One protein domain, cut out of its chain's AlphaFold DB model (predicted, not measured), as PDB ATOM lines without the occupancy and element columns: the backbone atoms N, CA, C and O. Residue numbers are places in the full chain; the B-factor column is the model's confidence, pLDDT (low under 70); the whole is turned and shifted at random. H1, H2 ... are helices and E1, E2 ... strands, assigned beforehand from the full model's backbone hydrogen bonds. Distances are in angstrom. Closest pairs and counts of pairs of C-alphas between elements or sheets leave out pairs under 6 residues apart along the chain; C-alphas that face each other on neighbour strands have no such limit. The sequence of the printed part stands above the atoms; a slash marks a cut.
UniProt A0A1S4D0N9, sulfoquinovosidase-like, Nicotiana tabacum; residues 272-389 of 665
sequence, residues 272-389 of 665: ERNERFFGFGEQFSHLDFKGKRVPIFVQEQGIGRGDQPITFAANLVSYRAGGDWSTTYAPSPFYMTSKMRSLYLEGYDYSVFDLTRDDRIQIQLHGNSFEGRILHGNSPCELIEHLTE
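This is residues 272 to 389 of the 665 residues of the protein "sulfoquinovosidase-like" of Nicotiana tabacum (UniProt A0A1S4D0N9). Two small sheets, E1 E3 E4 E7 and E2 E5 E6, stand partly face to face, and helix H2 covers the other face of the larger sheet. From this body an arm of loops with the short helix H1 near its tip reaches out and makes the longest axis. The printed part has 118 residues, with seven named strands and two named helices in the order E1 E2 H1 E3 E4 E5 E6 E7 H2. Both sheets are antiparallel, in the orders E1 - E3 - E4 - E7 and E2 - E5 - E6; the class is mixed, helices and strands, with under half of the residues in named elements. The whole is compact, with a radius of gyration of the C-alphas of 15.5 A and spans of 48 by 32 by 28 A.

Begin at E1, residues 277 to 281, an edge strand of the larger, twisted sheet. Beside it find its antiparallel neighbour E3, residues 331 to 337, with N 278 and O 336 within hydrogen-bond range at 2.9 A. E3 forms a hairpin with E4, residues 342 to 345, where N 335 and O 343 are 3.0 A apart. The other edge strand, E7, residues 369 to 375, is antiparallel to E4, with N 373 and O 344 at 2.8 A. In the second sheet, E2, residues 293 to 296, is antiparallel to E5, residues 351 to 354, with N 294 and O 353 at 2.8 A. E5 and E6, residues 360 to 365, form a hairpin, with N 352 and O 364 at 2.8 A. The sheets make a sandwich, two sheets face to face, their facing parts 9.1 A centre to centre and their best planes 19 degrees apart. H2, residues 380 to 389, is on the larger sheet at a height of 9.5 A, two layers with the helix on one face. It is over E4 and, only just, over E3, with 3 C-alphas there, and runs along the strands, at 20 degrees to E4 on the local plane. H1, residues 310 to 317, is not on either sheet. In H1 and H2 every O i to N i+4 pair is within hydrogen-bond range.

Find C-alpha 277 at (14.277, 115.255, 95.261), where E1 begins. E3 runs 17.2 A, E6 16.5 A and E7 20.1 A. H2 runs 14.2 A to C-alpha 389 at (32.525, 122.817, 102.374).

The C-alphas of Val 317 and Asn 378, the two farthest apart, are 48.9 A apart. The printed part has no cut. The links E1 to E2, E2 to H1 and H1 to E3 are long. No printed residue is under 70 in pLDDT.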
ATOM      1  N   GLU A 272      10.013 120.380  87.848       96.50
ATOM      2  CA  GLU A 272       9.444 119.527  86.800       96.50
ATOM      3  C   GLU A 272       8.740 118.291  87.376       96.50
ATOM      4  O   GLU A 272       9.105 117.759  88.426       96.50
ATOM      5  N   ARG A 273       7.748 117.770  86.645       96.44
ATOM      6  CA  ARG A 273       6.993 116.571  87.048       96.44
ATOM      7  C   ARG A 273       7.882 115.340  87.244       96.44
ATOM      8  O   ARG A 273       7.603 114.506  88.098       96.44
ATOM      9  N   ASN A 274       8.927 115.210  86.430       96.81
ATOM     10  CA  ASN A 274       9.889 114.109  86.481       96.81
ATOM     11  C   ASN A 274      11.128 114.427  87.338       96.81
ATOM     12  O   ASN A 274      12.024 113.587  87.418       96.81
ATOM     13  N   GLU A 275      11.193 115.607  87.960       97.88
ATOM     14  CA  GLU A 275      12.268 115.977  88.876       97.88
ATOM     15  C   GLU A 275      12.126 115.203  90.190       97.88
ATOM     16  O   GLU A 275      11.052 115.160  90.794       97.88
ATOM     17  N   ARG A 276      13.218 114.564  90.612       98.25
ATOM     18  CA  ARG A 276      13.316 113.791  91.857       98.25
ATOM     19  C   ARG A 276      14.091 114.585  92.891       98.25
ATOM     20  O   ARG A 276      15.026 115.282  92.506       98.25
ATOM     21  N   PHE A 277      13.711 114.472  94.158       98.62
ATOM     22  CA  PHE A 277      14.277 115.255  95.261       98.62
ATOM     23  C   PHE A 277      14.887 114.324  96.303       98.62
ATOM     24  O   PHE A 277      14.202 113.407  96.752       98.62
ATOM     25  N   PHE A 278      16.129 114.591  96.695       98.50
ATOM     26  CA  PHE A 278      16.920 113.783  97.623       98.50
ATOM     27  C   PHE A 278      17.561 114.668  98.694       98.50
ATOM     28  O   PHE A 278      17.831 115.840  98.430       98.50
ATOM     29  N   GLY A 279      17.843 114.102  99.867       97.50
ATOM     30  CA  GLY A 279      18.434 114.806 101.006       97.50
ATOM     31  C   GLY A 279      17.488 114.811 102.204       97.50
ATOM     32  O   GLY A 279      16.911 113.777 102.535       97.50
ATOM     33  N   PHE A 280      17.289 115.989 102.791       98.56
ATOM     34  CA  PHE A 280      16.491 116.250 103.990       98.56
ATOM     35  C   PHE A 280      17.032 115.662 105.305       98.56
ATOM     36  O   PHE A 280      16.276 115.510 106.269       98.56
ATOM     37  N   GLY A 281      18.337 115.394 105.380       98.06
ATOM     38  CA  GLY A 281      18.979 114.761 106.536       98.06
ATOM     39  C   GLY A 281      18.861 113.240 106.491       98.06
ATOM     40  O   GLY A 281      18.701 112.666 105.413       98.06
ATOM     41  N   GLU A 282      18.911 112.591 107.649       98.00
ATOM     42  CA  GLU A 282      18.678 111.149 107.770       98.00
ATOM     43  C   GLU A 282      17.177 110.859 107.759       98.00
ATOM     44  O   GLU A 282      16.418 111.255 108.643       98.00
ATOM     45  N   GLN A 283      16.718 110.193 106.708       98.06
ATOM     46  CA  GLN A 283      15.316 109.921 106.438       98.06
ATOM     47  C   GLN A 283      15.120 108.431 106.194       98.06
ATOM     48  O   GLN A 283      15.685 107.834 105.289       98.06
ATOM     49  N   PHE A 284      14.235 107.822 106.970       97.94
ATOM     50  CA  PHE A 284      14.242 106.366 107.133       97.94
ATOM     51  C   PHE A 284      13.158 105.636 106.322       97.94
ATOM     52  O   PHE A 284      13.124 104.411 106.259       97.94
ATOM     53  N   SER A 285      12.242 106.372 105.680       97.19
ATOM     54  CA  SER A 285      11.103 105.780 104.943       97.19
ATOM     55  C   SER A 285      11.181 105.980 103.430       97.19
ATOM     56  O   SER A 285      10.593 105.217 102.651       97.19
ATOM     57  N   HIS A 286      11.848 107.051 102.999       97.00
ATOM     58  CA  HIS A 286      11.840 107.529 101.625       97.00
ATOM     59  C   HIS A 286      13.181 108.148 101.251       97.00
ATOM     60  O   HIS A 286      13.763 108.875 102.042       97.00
ATOM     61  N   LEU A 287      13.597 107.908 100.006       96.50
ATOM     62  CA  LEU A 287      14.759 108.556  99.400       96.50
ATOM     63  C   LEU A 287      14.347 109.642  98.388       96.50
ATOM     64  O   LEU A 287      14.980 110.685  98.324       96.50
ATOM     65  N   ASP A 288      13.262 109.417  97.627       98.00
ATOM     66  CA  ASP A 288      12.660 110.424  96.737       98.00
ATOM     67  C   ASP A 288      11.474 111.127  97.410       98.00
ATOM     68  O   ASP A 288      10.482 110.490  97.803       98.00
ATOM     69  N   PHE A 289      11.551 112.452  97.483       98.38
ATOM     70  CA  PHE A 289      10.573 113.303  98.153       98.38
ATOM     71  C   PHE A 289       9.614 114.042  97.216       98.38
ATOM     72  O   PHE A 289       8.690 114.697  97.708       98.38
ATOM     73  N   LYS A 290       9.724 113.895  95.888       98.00
ATOM     74  CA  LYS A 290       8.689 114.424  94.983       98.00
ATOM     75  C   LYS A 290       7.318 113.846  95.364       98.00
ATOM     76  O   LYS A 290       7.182 112.659  95.683       98.00
ATOM     77  N   GLY A 291       6.297 114.697  95.379       97.19
ATOM     78  CA  GLY A 291       4.945 114.345  95.815       97.19
ATOM     79  C   GLY A 291       4.733 114.373  97.334       97.19
ATOM     80  O   GLY A 291       3.641 114.023  97.782       97.19
ATOM     81  N   LYS A 292       5.733 114.762  98.136       96.62
ATOM     82  CA  LYS A 292       5.653 114.769  99.608       96.62
ATOM     83  C   LYS A 292       5.734 116.175 100.179       96.62
ATOM     84  O   LYS A 292       6.183 117.109  99.527       96.62
ATOM     85  N   ARG A 293       5.297 116.303 101.427       96.19
ATOM     86  CA  ARG A 293       5.422 117.521 102.222       96.19
ATOM     87  C   ARG A 293       6.337 117.210 103.398       96.19
ATOM     88  O   ARG A 293       5.930 116.451 104.272       96.19
ATOM     89  N   VAL A 294       7.560 117.727 103.367       97.31
ATOM     90  CA  VAL A 294       8.655 117.334 104.266       97.31
ATOM     91  C   VAL A 294       8.816 118.381 105.371       97.31
ATOM     92  O   VAL A 294       9.272 119.489 105.077       97.31
ATOM     93  N   PRO A 295       8.395 118.095 106.615       96.88
ATOM     94  CA  PRO A 295       8.681 118.959 107.751       96.88
ATOM     95  C   PRO A 295      10.149 118.829 108.171       96.88
ATOM     96  O   PRO A 295      10.681 117.726 108.233       96.88
ATOM     97  N   ILE A 296      10.777 119.951 108.509       98.00
ATOM     98  CA  ILE A 296      12.127 120.005 109.069       98.00
ATOM     99  C   ILE A 296      11.999 120.380 110.539       98.00
ATOM    100  O   ILE A 296      11.789 121.545 110.893       98.00
ATOM    101  N   PHE A 297      12.038 119.356 111.383       97.75
ATOM    102  CA  PHE A 297      11.963 119.493 112.829       97.75
ATOM    103  C   PHE A 297      12.605 118.285 113.486       97.75
ATOM    104  O   PHE A 297      12.182 117.157 113.211       97.75
ATOM    105  N   VAL A 298      13.626 118.532 114.299       98.25
ATOM    106  CA  VAL A 298      14.282 117.502 115.106       98.25
ATOM    107  C   VAL A 298      13.222 116.878 116.021       98.25
ATOM    108  O   VAL A 298      12.354 117.583 116.521       98.25
ATOM    109  N   GLN A 299      13.198 115.555 116.167       96.62
ATOM    110  CA  GLN A 299      12.292 114.873 117.099       96.62
ATOM    111  C   GLN A 299      12.653 113.395 117.231       96.62
ATOM    112  O   GLN A 299      13.435 112.856 116.453       96.62
ATOM    113  N   GLU A 300      12.002 112.712 118.168       95.56
ATOM    114  CA  GLU A 300      11.988 111.254 118.200       95.56
ATOM    115  C   GLU A 300      11.549 110.676 116.846       95.56
ATOM    116  O   GLU A 300      10.516 111.055 116.281       95.56
ATOM    117  N   GLN A 301      12.328 109.727 116.329       95.12
ATOM    118  CA  GLN A 301      12.078 109.073 115.044       95.12
ATOM    119  C   GLN A 301      10.811 108.203 115.076       95.12
ATOM    120  O   GLN A 301      10.122 108.096 114.058       95.12
ATOM    121  N   GLY A 302      10.455 107.671 116.248       94.88
ATOM    122  CA  GLY A 302       9.219 106.939 116.523       94.88
ATOM    123  C   GLY A 302       9.273 105.442 116.209       94.88
ATOM    124  O   GLY A 302      10.122 104.982 115.465       94.88
ATOM    125  N   ILE A 303       8.327 104.687 116.776       95.56
ATOM    126  CA  ILE A 303       8.319 103.215 116.785       95.56
ATOM    127  C   ILE A 303       7.364 102.647 115.717       95.56
ATOM    128  O   ILE A 303       6.137 102.810 115.754       95.56
ATOM    129  N   GLY A 304       7.917 101.931 114.747       95.19
ATOM    130  CA  GLY A 304       7.246 101.335 113.590       95.19
ATOM    131  C   GLY A 304       7.014 102.309 112.429       95.19
ATOM    132  O   GLY A 304       7.013 101.889 111.274       95.19
ATOM    133  N   ARG A 305       6.815 103.609 112.698       95.19
ATOM    134  CA  ARG A 305       6.822 104.697 111.695       95.19
ATOM    135  C   ARG A 305       5.862 104.510 110.513       95.19
ATOM    136  O   ARG A 305       6.092 104.979 109.400       95.19
ATOM    137  N   GLY A 306       4.749 103.822 110.758       93.00
ATOM    138  CA  GLY A 306       3.746 103.454 109.758       93.00
ATOM    139  C   GLY A 306       3.602 101.947 109.557       93.00
ATOM    140  O   GLY A 306       2.599 101.516 108.982       93.00
ATOM    141  N   ASP A 307       4.532 101.142 110.066       94.31
ATOM    142  CA  ASP A 307       4.443  99.689 110.019       94.31
ATOM    143  C   ASP A 307       3.456  99.161 111.075       94.31
ATOM    144  O   ASP A 307       3.688  99.150 112.286       94.31
ATOM    145  N   GLN A 308       2.288  98.731 110.600       93.50
ATOM    146  CA  GLN A 308       1.218  98.209 111.448       93.50
ATOM    147  C   GLN A 308       1.395  96.705 111.719       93.50
ATOM    148  O   GLN A 308       1.867  95.983 110.838       93.50
ATOM    149  N   PRO A 309       0.986  96.198 112.901       94.06
ATOM    150  CA  PRO A 309       0.318  96.901 114.007       94.06
ATOM    151  C   PRO A 309       1.270  97.557 115.032       94.06
ATOM    152  O   PRO A 309       0.801  98.025 116.069       94.06
ATOM    153  N   ILE A 310       2.585  97.595 114.783       93.88
ATOM    154  CA  ILE A 310       3.585  98.111 115.738       93.88
ATOM    155  C   ILE A 310       3.328  99.589 116.048       93.88
ATOM    156  O   ILE A 310       3.153  99.957 117.209       93.88
ATOM    157  N   THR A 311       3.188 100.422 115.015       94.31
ATOM    158  CA  THR A 311       2.890 101.853 115.184       94.31
ATOM    159  C   THR A 311       1.572 102.097 115.921       94.31
ATOM    160  O   THR A 311       1.483 103.007 116.746       94.31
ATOM    161  N   PHE A 312       0.542 101.284 115.661       93.62
ATOM    162  CA  PHE A 312      -0.720 101.342 116.402       93.62
ATOM    163  C   PHE A 312      -0.499 101.097 117.898       93.62
ATOM    164  O   PHE A 312      -0.980 101.880 118.719       93.62
ATOM    165  N   ALA A 313       0.237 100.040 118.254       92.88
ATOM    166  CA  ALA A 313       0.498  99.686 119.646       92.88
ATOM    167  C   ALA A 313       1.314 100.774 120.360       92.88
ATOM    168  O   ALA A 313       0.943 101.194 121.457       92.88
ATOM    169  N   ALA A 314       2.355 101.298 119.706       92.06
ATOM    170  CA  ALA A 314       3.161 102.396 120.231       92.06
ATOM    171  C   ALA A 314       2.304 103.636 120.530       92.06
ATOM    172  O   ALA A 314       2.335 104.157 121.645       92.06
ATOM    173  N   ASN A 315       1.458 104.053 119.579       92.12
ATOM    174  CA  ASN A 315       0.575 105.208 119.754       92.12
ATOM    175  C   ASN A 315      -0.511 104.998 120.817       92.12
ATOM    176  O   ASN A 315      -0.987 105.977 121.395       92.12
ATOM    177  N   LEU A 316      -0.933 103.754 121.061       89.44
ATOM    178  CA  LEU A 316      -1.892 103.429 122.114       89.44
ATOM    179  C   LEU A 316      -1.265 103.622 123.501       89.44
ATOM    180  O   LEU A 316      -1.884 104.240 124.370       89.44
ATOM    181  N   VAL A 317      -0.029 103.146 123.683       86.25
ATOM    182  CA  VAL A 317       0.714 103.223 124.952       86.25
ATOM    183  C   VAL A 317       1.217 104.638 125.230       86.25
ATOM    184  O   VAL A 317       1.104 105.123 126.356       86.25
ATOM    185  N   SER A 318       1.738 105.334 124.219       86.44
ATOM    186  CA  SER A 318       2.259 106.692 124.362       86.44
ATOM    187  C   SER A 318       1.870 107.562 123.170       86.44
ATOM    188  O   SER A 318       2.017 107.182 122.011       86.44
ATOM    189  N   TYR A 319       1.330 108.749 123.454       86.44
ATOM    190  CA  TYR A 319       0.790 109.634 122.428       86.44
ATOM    191  C   TYR A 319       1.853 109.991 121.379       86.44
ATOM    192  O   TYR A 319       2.821 110.671 121.701       86.44
ATOM    193  N   ARG A 320       1.614 109.585 120.123       89.19
ATOM    194  CA  ARG A 320       2.489 109.812 118.953       89.19
ATOM    195  C   ARG A 320       3.865 109.138 118.998       89.19
ATOM    196  O   ARG A 320       4.639 109.352 118.072       89.19
ATOM    197  N   ALA A 321       4.125 108.258 119.962       91.56
ATOM    198  CA  ALA A 321       5.393 107.529 120.033       91.56
ATOM    199  C   ALA A 321       5.645 106.613 118.823       91.56
ATOM    200  O   ALA A 321       6.769 106.183 118.610       91.56
ATOM    201  N   GLY A 322       4.622 106.307 118.018       94.25
ATOM    202  CA  GLY A 322       4.794 105.529 116.795       94.25
ATOM    203  C   GLY A 322       5.458 106.284 115.636       94.25
ATOM    204  O   GLY A 322       5.835 105.649 114.655       94.25
ATOM    205  N   GLY A 323       5.582 107.613 115.720       93.94
ATOM    206  CA  GLY A 323       6.125 108.441 114.639       93.94
ATOM    207  C   GLY A 323       5.318 108.376 113.339       93.94
ATOM    208  O   GLY A 323       4.179 107.894 113.296       93.94
ATOM    209  N   ASP A 324       5.911 108.886 112.264       93.25
ATOM    210  CA  ASP A 324       5.411 108.728 110.901       93.25
ATOM    211  C   ASP A 324       6.572 108.660 109.901       93.25
ATOM    212  O   ASP A 324       7.738 108.577 110.271       93.25
ATOM    213  N   TRP A 325       6.272 108.650 108.603       94.38
ATOM    214  CA  TRP A 325       7.308 108.464 107.591       94.38
ATOM    215  C   TRP A 325       8.387 109.561 107.608       94.38
ATOM    216  O   TRP A 325       9.478 109.302 107.096       94.38
ATOM    217  N   SER A 326       8.066 110.748 108.144       94.69
ATOM    218  CA  SER A 326       8.889 111.965 108.133       94.69
ATOM    219  C   SER A 326       9.625 112.251 109.442       94.69
ATOM    220  O   SER A 326      10.454 113.155 109.483       94.69
ATOM    221  N   THR A 327       9.326 111.517 110.515       96.69
ATOM    222  CA  THR A 327       9.972 111.718 111.817       96.69
ATOM    223  C   THR A 327      11.413 111.206 111.790       96.69
ATOM    224  O   THR A 327      11.677 110.112 111.276       96.69
ATOM    225  N   THR A 328      12.340 112.009 112.318       98.06
ATOM    226  CA  THR A 328      13.785 111.742 112.344       98.06
ATOM    227  C   THR A 328      14.484 112.562 113.434       98.06
ATOM    228  O   THR A 328      14.077 113.693 113.714       98.06
ATOM    229  N   TYR A 329      15.559 111.997 113.990       97.88
ATOM    230  CA  TYR A 329      16.485 112.656 114.912       97.88
ATOM    231  C   TYR A 329      17.364 113.713 114.232       97.88
ATOM    232  O   TYR A 329      17.849 114.628 114.896       97.88
ATOM    233  N   ALA A 330      17.590 113.580 112.922       98.25
ATOM    234  CA  ALA A 330      18.588 114.351 112.188       98.25
ATOM    235  C   ALA A 330      18.061 114.918 110.856       98.25
ATOM    236  O   ALA A 330      18.579 114.593 109.784       98.25
ATOM    237  N   PRO A 331      17.013 115.765 110.870       98.38
ATOM    238  CA  PRO A 331      16.558 116.447 109.668       98.38
ATOM    239  C   PRO A 331      17.541 117.550 109.260       98.38
ATOM    240  O   PRO A 331      18.105 118.252 110.095       98.38
ATOM    241  N   SER A 332      17.670 117.782 107.957       98.00
ATOM    242  CA  SER A 332      18.446 118.901 107.412       98.00
ATOM    243  C   SER A 332      17.602 119.660 106.384       98.00
ATOM    244  O   SER A 332      16.991 119.021 105.527       98.00
ATOM    245  N   PRO A 333      17.530 121.004 106.402       98.00
ATOM    246  CA  PRO A 333      16.782 121.789 105.418       98.00
ATOM    247  C   PRO A 333      17.541 121.894 104.084       98.00
ATOM    248  O   PRO A 333      17.666 122.984 103.529       98.00
ATOM    249  N   PHE A 334      18.069 120.778 103.585       98.50
ATOM    250  CA  PHE A 334      18.848 120.646 102.358       98.50
ATOM    251  C   PHE A 334      18.169 119.667 101.405       98.50
ATOM    252  O   PHE A 334      17.682 118.616 101.823       98.50
ATOM    253  N   TYR A 335      18.209 119.969 100.112       98.62
ATOM    254  CA  TYR A 335      17.946 118.975  99.083       98.62
ATOM    255  C   TYR A 335      18.824 119.199  97.852       98.62
ATOM    256  O   TYR A 335      19.225 120.324  97.541       98.62
ATOM    257  N   MET A 336      18.992 118.131  97.076       98.19
ATOM    258  CA  MET A 336      19.427 118.178  95.682       98.19
ATOM    259  C   MET A 336      18.460 117.404  94.780       98.19
ATOM    260  O   MET A 336      17.671 116.582  95.254       98.19
ATOM    261  N   THR A 337      18.496 117.664  93.472       98.44
ATOM    262  CA  THR A 337      17.537 117.076  92.525       98.44
ATOM    263  C   THR A 337      18.184 116.328  91.371       98.44
ATOM    264  O   THR A 337      19.333 116.571  91.001       98.44
ATOM    265  N   SER A 338      17.405 115.471  90.707       97.88
ATOM    266  CA  SER A 338      17.810 114.794  89.462       97.88
ATOM    267  C   SER A 338      18.092 115.745  88.286       97.88
ATOM    268  O   SER A 338      18.469 115.289  87.210       97.88
ATOM    269  N   LYS A 339      17.875 117.055  88.459       96.75
ATOM    270  CA  LYS A 339      18.183 118.117  87.492       96.75
ATOM    271  C   LYS A 339      19.425 118.927  87.881       96.75
ATOM    272  O   LYS A 339      19.686 119.955  87.262       96.75
ATOM    273  N   MET A 340      20.183 118.463  88.880       97.25
ATOM    274  CA  MET A 340      21.353 119.144  89.448       97.25
ATOM    275  C   MET A 340      21.023 120.544  89.981       97.25
ATOM    276  O   MET A 340      21.805 121.484  89.848       97.25
ATOM    277  N   ARG A 341      19.836 120.687  90.575       97.75
ATOM    278  CA  ARG A 341      19.488 121.840  91.407       97.75
ATOM    279  C   ARG A 341      19.710 121.466  92.856       97.75
ATOM    280  O   ARG A 341      19.453 120.325  93.234       97.75
ATOM    281  N   SER A 342      20.147 122.419  93.661       98.38
ATOM    282  CA  SER A 342      20.410 122.183  95.073       98.38
ATOM    283  C   SER A 342      20.203 123.453  95.872       98.38
ATOM    284  O   SER A 342      20.594 124.536  95.429       98.38
ATOM    285  N   LEU A 343      19.592 123.314  97.044       98.25
ATOM    286  CA  LEU A 343      19.324 124.424  97.950       98.25
ATOM    287  C   LEU A 343      19.354 123.949  99.400       98.25
ATOM    288  O   LEU A 343      18.891 122.847  99.698       98.25
ATOM    289  N   TYR A 344      19.831 124.808 100.300       98.31
ATOM    290  CA  TYR A 344      19.595 124.646 101.733       98.31
ATOM    291  C   TYR A 344      19.232 125.957 102.434       98.31
ATOM    292  O   TYR A 344      19.537 127.035 101.925       98.31
ATOM    293  N   LEU A 345      18.585 125.863 103.599       97.81
ATOM    294  CA  LEU A 345      18.298 127.007 104.480       97.81
ATOM    295  C   LEU A 345      19.348 127.121 105.591       97.81
ATOM    296  O   LEU A 345      19.758 126.107 106.145       97.81
ATOM    297  N   GLU A 346      19.766 128.338 105.941       95.69
ATOM    298  CA  GLU A 346      20.770 128.570 106.994       95.69
ATOM    299  C   GLU A 346      20.163 128.561 108.410       95.69
ATOM    300  O   GLU A 346      20.827 128.141 109.359       95.69
ATOM    301  N   GLY A 347      18.900 128.983 108.549       93.81
ATOM    302  CA  GLY A 347      18.210 129.130 109.835       93.81
ATOM    303  C   GLY A 347      17.703 127.828 110.474       93.81
ATOM    304  O   GLY A 347      17.692 126.755 109.866       93.81
ATOM    305  N   TYR A 348      17.229 127.962 111.715       96.44
ATOM    306  CA  TYR A 348      16.732 126.859 112.555       96.44
ATOM    307  C   TYR A 348      15.215 126.885 112.761       96.44
ATOM    308  O   TYR A 348      14.677 126.014 113.443       96.44
ATOM    309  N   ASP A 349      14.505 127.865 112.198       94.88
ATOM    310  CA  ASP A 349      13.050 127.926 112.312       94.88
ATOM    311  C   ASP A 349      12.400 126.665 111.730       94.88
ATOM    312  O   ASP A 349      12.876 126.077 110.751       94.88
ATOM    313  N   TYR A 350      11.252 126.280 112.289       96.06
ATOM    314  CA  TYR A 350      10.460 125.201 111.714       96.06
ATOM    315  C   TYR A 350      10.098 125.529 110.261       96.06
ATOM    316  O   TYR A 350       9.474 126.557 109.965       96.06
ATOM    317  N   SER A 351      10.481 124.636 109.354       96.44
ATOM    318  CA  SER A 351      10.227 124.785 107.927       96.44
ATOM    319  C   SER A 351       9.547 123.554 107.352       96.44
ATOM    320  O   SER A 351       9.620 122.449 107.891       96.44
ATOM    321  N   VAL A 352       8.838 123.756 106.248       97.50
ATOM    322  CA  VAL A 352       8.205 122.680 105.499       97.50
ATOM    323  C   VAL A 352       8.460 122.864 104.014       97.50
ATOM    324  O   VAL A 352       8.094 123.883 103.433       97.50
ATOM    325  N   PHE A 353       9.033 121.841 103.391       98.12
ATOM    326  CA  PHE A 353       9.220 121.763 101.951       98.12
ATOM    327  C   PHE A 353       8.025 121.027 101.345       98.12
ATOM    328  O   PHE A 353       7.897 119.807 101.458       98.12
ATOM    329  N   ASP A 354       7.109 121.770 100.730       97.88
ATOM    330  CA  ASP A 354       5.964 121.206 100.022       97.88
ATOM    331  C   ASP A 354       6.337 120.910  98.563       97.88
ATOM    332  O   ASP A 354       6.453 121.809  97.725       97.88
ATOM    333  N   LEU A 355       6.536 119.623  98.279       97.75
ATOM    334  CA  LEU A 355       6.903 119.062  96.977       97.75
ATOM    335  C   LEU A 355       5.723 118.296  96.352       97.75
ATOM    336  O   LEU A 355       5.919 117.474  95.454       97.75
ATOM    337  N   THR A 356       4.496 118.507  96.844       96.94
ATOM    338  CA  THR A 356       3.309 117.717  96.461       96.94
ATOM    339  C   THR A 356       2.802 118.004  95.048       96.94
ATOM    340  O   THR A 356       1.995 117.246  94.508       96.94
ATOM    341  N   ARG A 357       3.253 119.104  94.443       97.12
ATOM    342  CA  ARG A 357       2.836 119.557  93.116       97.12
ATOM    343  C   ARG A 357       3.873 119.210  92.054       97.12
ATOM    344  O   ARG A 357       5.078 119.235  92.290       97.12
ATOM    345  N   ASP A 358       3.385 118.908  90.855       96.25
ATOM    346  CA  ASP A 358       4.229 118.489  89.735       96.25
ATOM    347  C   ASP A 358       5.108 119.630  89.205       96.25
ATOM    348  O   ASP A 358       6.266 119.396  88.875       96.25
ATOM    349  N   ASP A 359       4.582 120.852  89.164       96.38
ATOM    350  CA  ASP A 359       5.148 122.016  88.471       96.38
ATOM    351  C   ASP A 359       5.928 122.980  89.378       96.38
ATOM    352  O   ASP A 359       6.476 123.983  88.917       96.38
ATOM    353  N   ARG A 360       5.962 122.718  90.687       97.31
ATOM    354  CA  ARG A 360       6.474 123.670  91.676       97.31
ATOM    355  C   ARG A 360       6.915 123.022  92.966       97.31
ATOM    356  O   ARG A 360       6.484 121.915  93.287       97.31
ATOM    357  N   ILE A 361       7.667 123.795  93.729       97.62
ATOM    358  CA  ILE A 361       7.875 123.555  95.147       97.62
ATOM    359  C   ILE A 361       7.588 124.827  95.935       97.62
ATOM    360  O   ILE A 361       7.756 125.934  95.417       97.62
ATOM    361  N   GLN A 362       7.118 124.665  97.169       98.06
ATOM    362  CA  GLN A 362       6.878 125.772  98.087       98.06
ATOM    363  C   GLN A 362       7.550 125.484  99.426       98.06
ATOM    364  O   GLN A 362       7.172 124.551 100.130       98.06
ATOM    365  N   ILE A 363       8.534 126.303  99.783       97.81
ATOM    366  CA  ILE A 363       9.155 126.283 101.107       97.81
ATOM    367  C   ILE A 363       8.341 127.204 102.002       97.81
ATOM    368  O   ILE A 363       8.194 128.384 101.687       97.81
ATOM    369  N   GLN A 364       7.818 126.676 103.101       96.25
ATOM    370  CA  GLN A 364       7.092 127.426 104.119       96.25
ATOM    371  C   GLN A 364       7.961 127.533 105.370       96.25
ATOM    372  O   GLN A 364       8.371 126.509 105.910       96.25
ATOM    373  N   LEU A 365       8.221 128.747 105.845       95.12
ATOM    374  CA  LEU A 365       8.976 129.005 107.071       95.12
ATOM    375  C   LEU A 365       8.060 129.588 108.146       95.12
ATOM    376  O   LEU A 365       7.284 130.511 107.872       95.12
ATOM    377  N   HIS A 366       8.178 129.096 109.376       93.44
ATOM    378  CA  HIS A 366       7.552 129.691 110.555       93.44
ATOM    379  C   HIS A 366       8.416 130.831 111.109       93.44
ATOM    380  O   HIS A 366       8.983 130.721 112.186       93.44
ATOM    381  N   GLY A 367       8.491 131.934 110.368       90.19
ATOM    382  CA  GLY A 367       9.291 133.105 110.721       90.19
ATOM    383  C   GLY A 367       8.921 134.330 109.882       90.19
ATOM    384  O   GLY A 367       7.944 134.309 109.128       90.19
ATOM    385  N   ASN A 368       9.702 135.403 110.020       84.12
ATOM    386  CA  ASN A 368       9.520 136.685 109.315       84.12
ATOM    387  C   ASN A 368      10.687 137.050 108.369       84.12
ATOM    388  O   ASN A 368      10.649 138.079 107.682       84.12
ATOM    389  N   SER A 369      11.695 136.188 108.287       88.81
ATOM    390  CA  SER A 369      12.745 136.229 107.275       88.81
ATOM    391  C   SER A 369      13.294 134.829 107.052       88.81
ATOM    392  O   SER A 369      13.205 134.005 107.956       88.81
ATOM    393  N   PHE A 370      13.820 134.553 105.864       88.75
ATOM    394  CA  PHE A 370      14.490 133.293 105.562       88.75
ATOM    395  C   PHE A 370      15.803 133.551 104.827       88.75
ATOM    396  O   PHE A 370      15.878 134.442 103.981       88.75
ATOM    397  N   GLU A 371      16.816 132.749 105.137       94.69
ATOM    398  CA  GLU A 371      18.155 132.796 104.546       94.69
ATOM    399  C   GLU A 371      18.552 131.398 104.083       94.69
ATOM    400  O   GLU A 371      18.191 130.398 104.713       94.69
ATOM    401  N   GLY A 372      19.273 131.314 102.972       96.88
ATOM    402  CA  GLY A 372      19.707 130.042 102.415       96.88
ATOM    403  C   GLY A 372      20.718 130.195 101.292       96.88
ATOM    404  O   GLY A 372      21.133 131.303 100.943       96.88
ATOM    405  N   ARG A 373      21.108 129.066 100.703       97.94
ATOM    406  CA  ARG A 373      22.021 129.021  99.557       97.94
ATOM    407  C   ARG A 373      21.500 128.132  98.451       97.94
ATOM    408  O   ARG A 373      20.928 127.080  98.712       97.94
ATOM    409  N   ILE A 374      21.745 128.553  97.217       98.56
ATOM    410  CA  ILE A 374      21.602 127.761  95.998       98.56
ATOM    411  C   ILE A 374      23.004 127.296  95.602       98.56
ATOM    412  O   ILE A 374      23.915 128.120  95.482       98.56
ATOM    413  N   LEU A 375      23.171 125.990  95.393       98.38
ATOM    414  CA  LEU A 375      24.459 125.402  95.018       98.38
ATOM    415  C   LEU A 375      24.496 125.102  93.520       98.38
ATOM    416  O   LEU A 375      23.531 124.595  92.944       98.38
ATOM    417  N   HIS A 376      25.630 125.407  92.904       98.06
ATOM    418  CA  HIS A 376      25.990 124.986  91.559       98.06
ATOM    419  C   HIS A 376      26.872 123.737  91.638       98.06
ATOM    420  O   HIS A 376      27.731 123.639  92.506       98.06
ATOM    421  N   GLY A 377      26.662 122.787  90.732       97.25
ATOM    422  CA  GLY A 377      27.489 121.592  90.581       97.25
ATOM    423  C   GLY A 377      27.046 120.792  89.363       97.25
ATOM    424  O   GLY A 377      25.877 120.831  88.965       97.25
ATOM    425  N   ASN A 378      27.971 120.091  88.730       95.88
ATOM    426  CA  ASN A 378      27.761 119.319  87.502       95.88
ATOM    427  C   ASN A 378      27.505 117.834  87.786       95.88
ATOM    428  O   ASN A 378      27.082 117.099  86.895       95.88
ATOM    429  N   SER A 379      27.687 117.406  89.036       97.38
ATOM    430  CA  SER A 379      27.381 116.059  89.512       97.38
ATOM    431  C   SER A 379      26.810 116.082  90.939       97.38
ATOM    432  O   SER A 379      27.019 117.058  91.665       97.38
ATOM    433  N   PRO A 380      26.126 115.008  91.388       97.19
ATOM    434  CA  PRO A 380      25.730 114.867  92.791       97.19
ATOM    435  C   PRO A 380      26.912 114.987  93.759       97.19
ATOM    436  O   PRO A 380      26.781 115.621  94.800       97.19
ATOM    437  N   CYS A 381      28.074 114.427  93.403       97.81
ATOM    438  CA  CYS A 381      29.281 114.491  94.226       97.81
ATOM    439  C   CYS A 381      29.754 115.933  94.435       97.81
ATOM    440  O   CYS A 381      30.021 116.305  95.570       97.81
ATOM    441  N   GLU A 382      29.781 116.758  93.383       98.12
ATOM    442  CA  GLU A 382      30.138 118.182  93.502       98.12
ATOM    443  C   GLU A 382      29.142 118.947  94.384       98.12
ATOM    444  O   GLU A 382      29.539 119.767  95.204       98.12
ATOM    445  N   LEU A 383      27.837 118.664  94.272       98.44
ATOM    446  CA  LEU A 383      26.829 119.309  95.124       98.44
ATOM    447  C   LEU A 383      27.023 118.959  96.607       98.44
ATOM    448  O   LEU A 383      26.926 119.845  97.459       98.44
ATOM    449  N   ILE A 384      27.334 117.697  96.914       98.00
ATOM    450  CA  ILE A 384      27.660 117.241  98.274       98.00
ATOM    451  C   ILE A 384      28.984 117.862  98.745       98.00
ATOM    452  O   ILE A 384      29.099 118.295  99.893       98.00
ATOM    453  N   GLU A 385      29.983 117.957  97.869       98.12
ATOM    454  CA  GLU A 385      31.267 118.587  98.170       98.12
ATOM    455  C   GLU A 385      31.084 120.060  98.555       98.12
ATOM    456  O   GLU A 385      31.576 120.479  99.605       98.12
ATOM    457  N   HIS A 386      30.319 120.814  97.760       98.12
ATOM    458  CA  HIS A 386      30.022 122.226  98.007       98.12
ATOM    459  C   HIS A 386      29.139 122.427  99.244       98.12
ATOM    460  O   HIS A 386      29.344 123.389  99.985       98.12
ATOM    461  N   LEU A 387      28.181 121.529  99.508       98.12
ATOM    462  CA  LEU A 387      27.414 121.545 100.757       98.12
ATOM    463  C   LEU A 387      28.358 121.394 101.958       98.12
ATOM    464  O   LEU A 387      28.379 122.252 102.841       98.12
ATOM    465  N   THR A 388      29.156 120.326 101.976       97.62
ATOM    466  CA  THR A 388      30.041 119.977 103.101       97.62
ATOM    467  C   THR A 388      31.211 120.944 103.280       97.62
ATOM    468  O   THR A 388      31.716 121.093 104.388       97.62
ATOM    469  N   GLU A 389      31.610 121.675 102.238       96.94
ATOM    470  CA  GLU A 389      32.525 122.817 102.374       96.94
ATOM    471  C   GLU A 389      31.945 123.894 103.308       96.94
ATOM    472  O   GLU A 389      32.679 124.545 104.049       96.94
TER     473      GLU A 389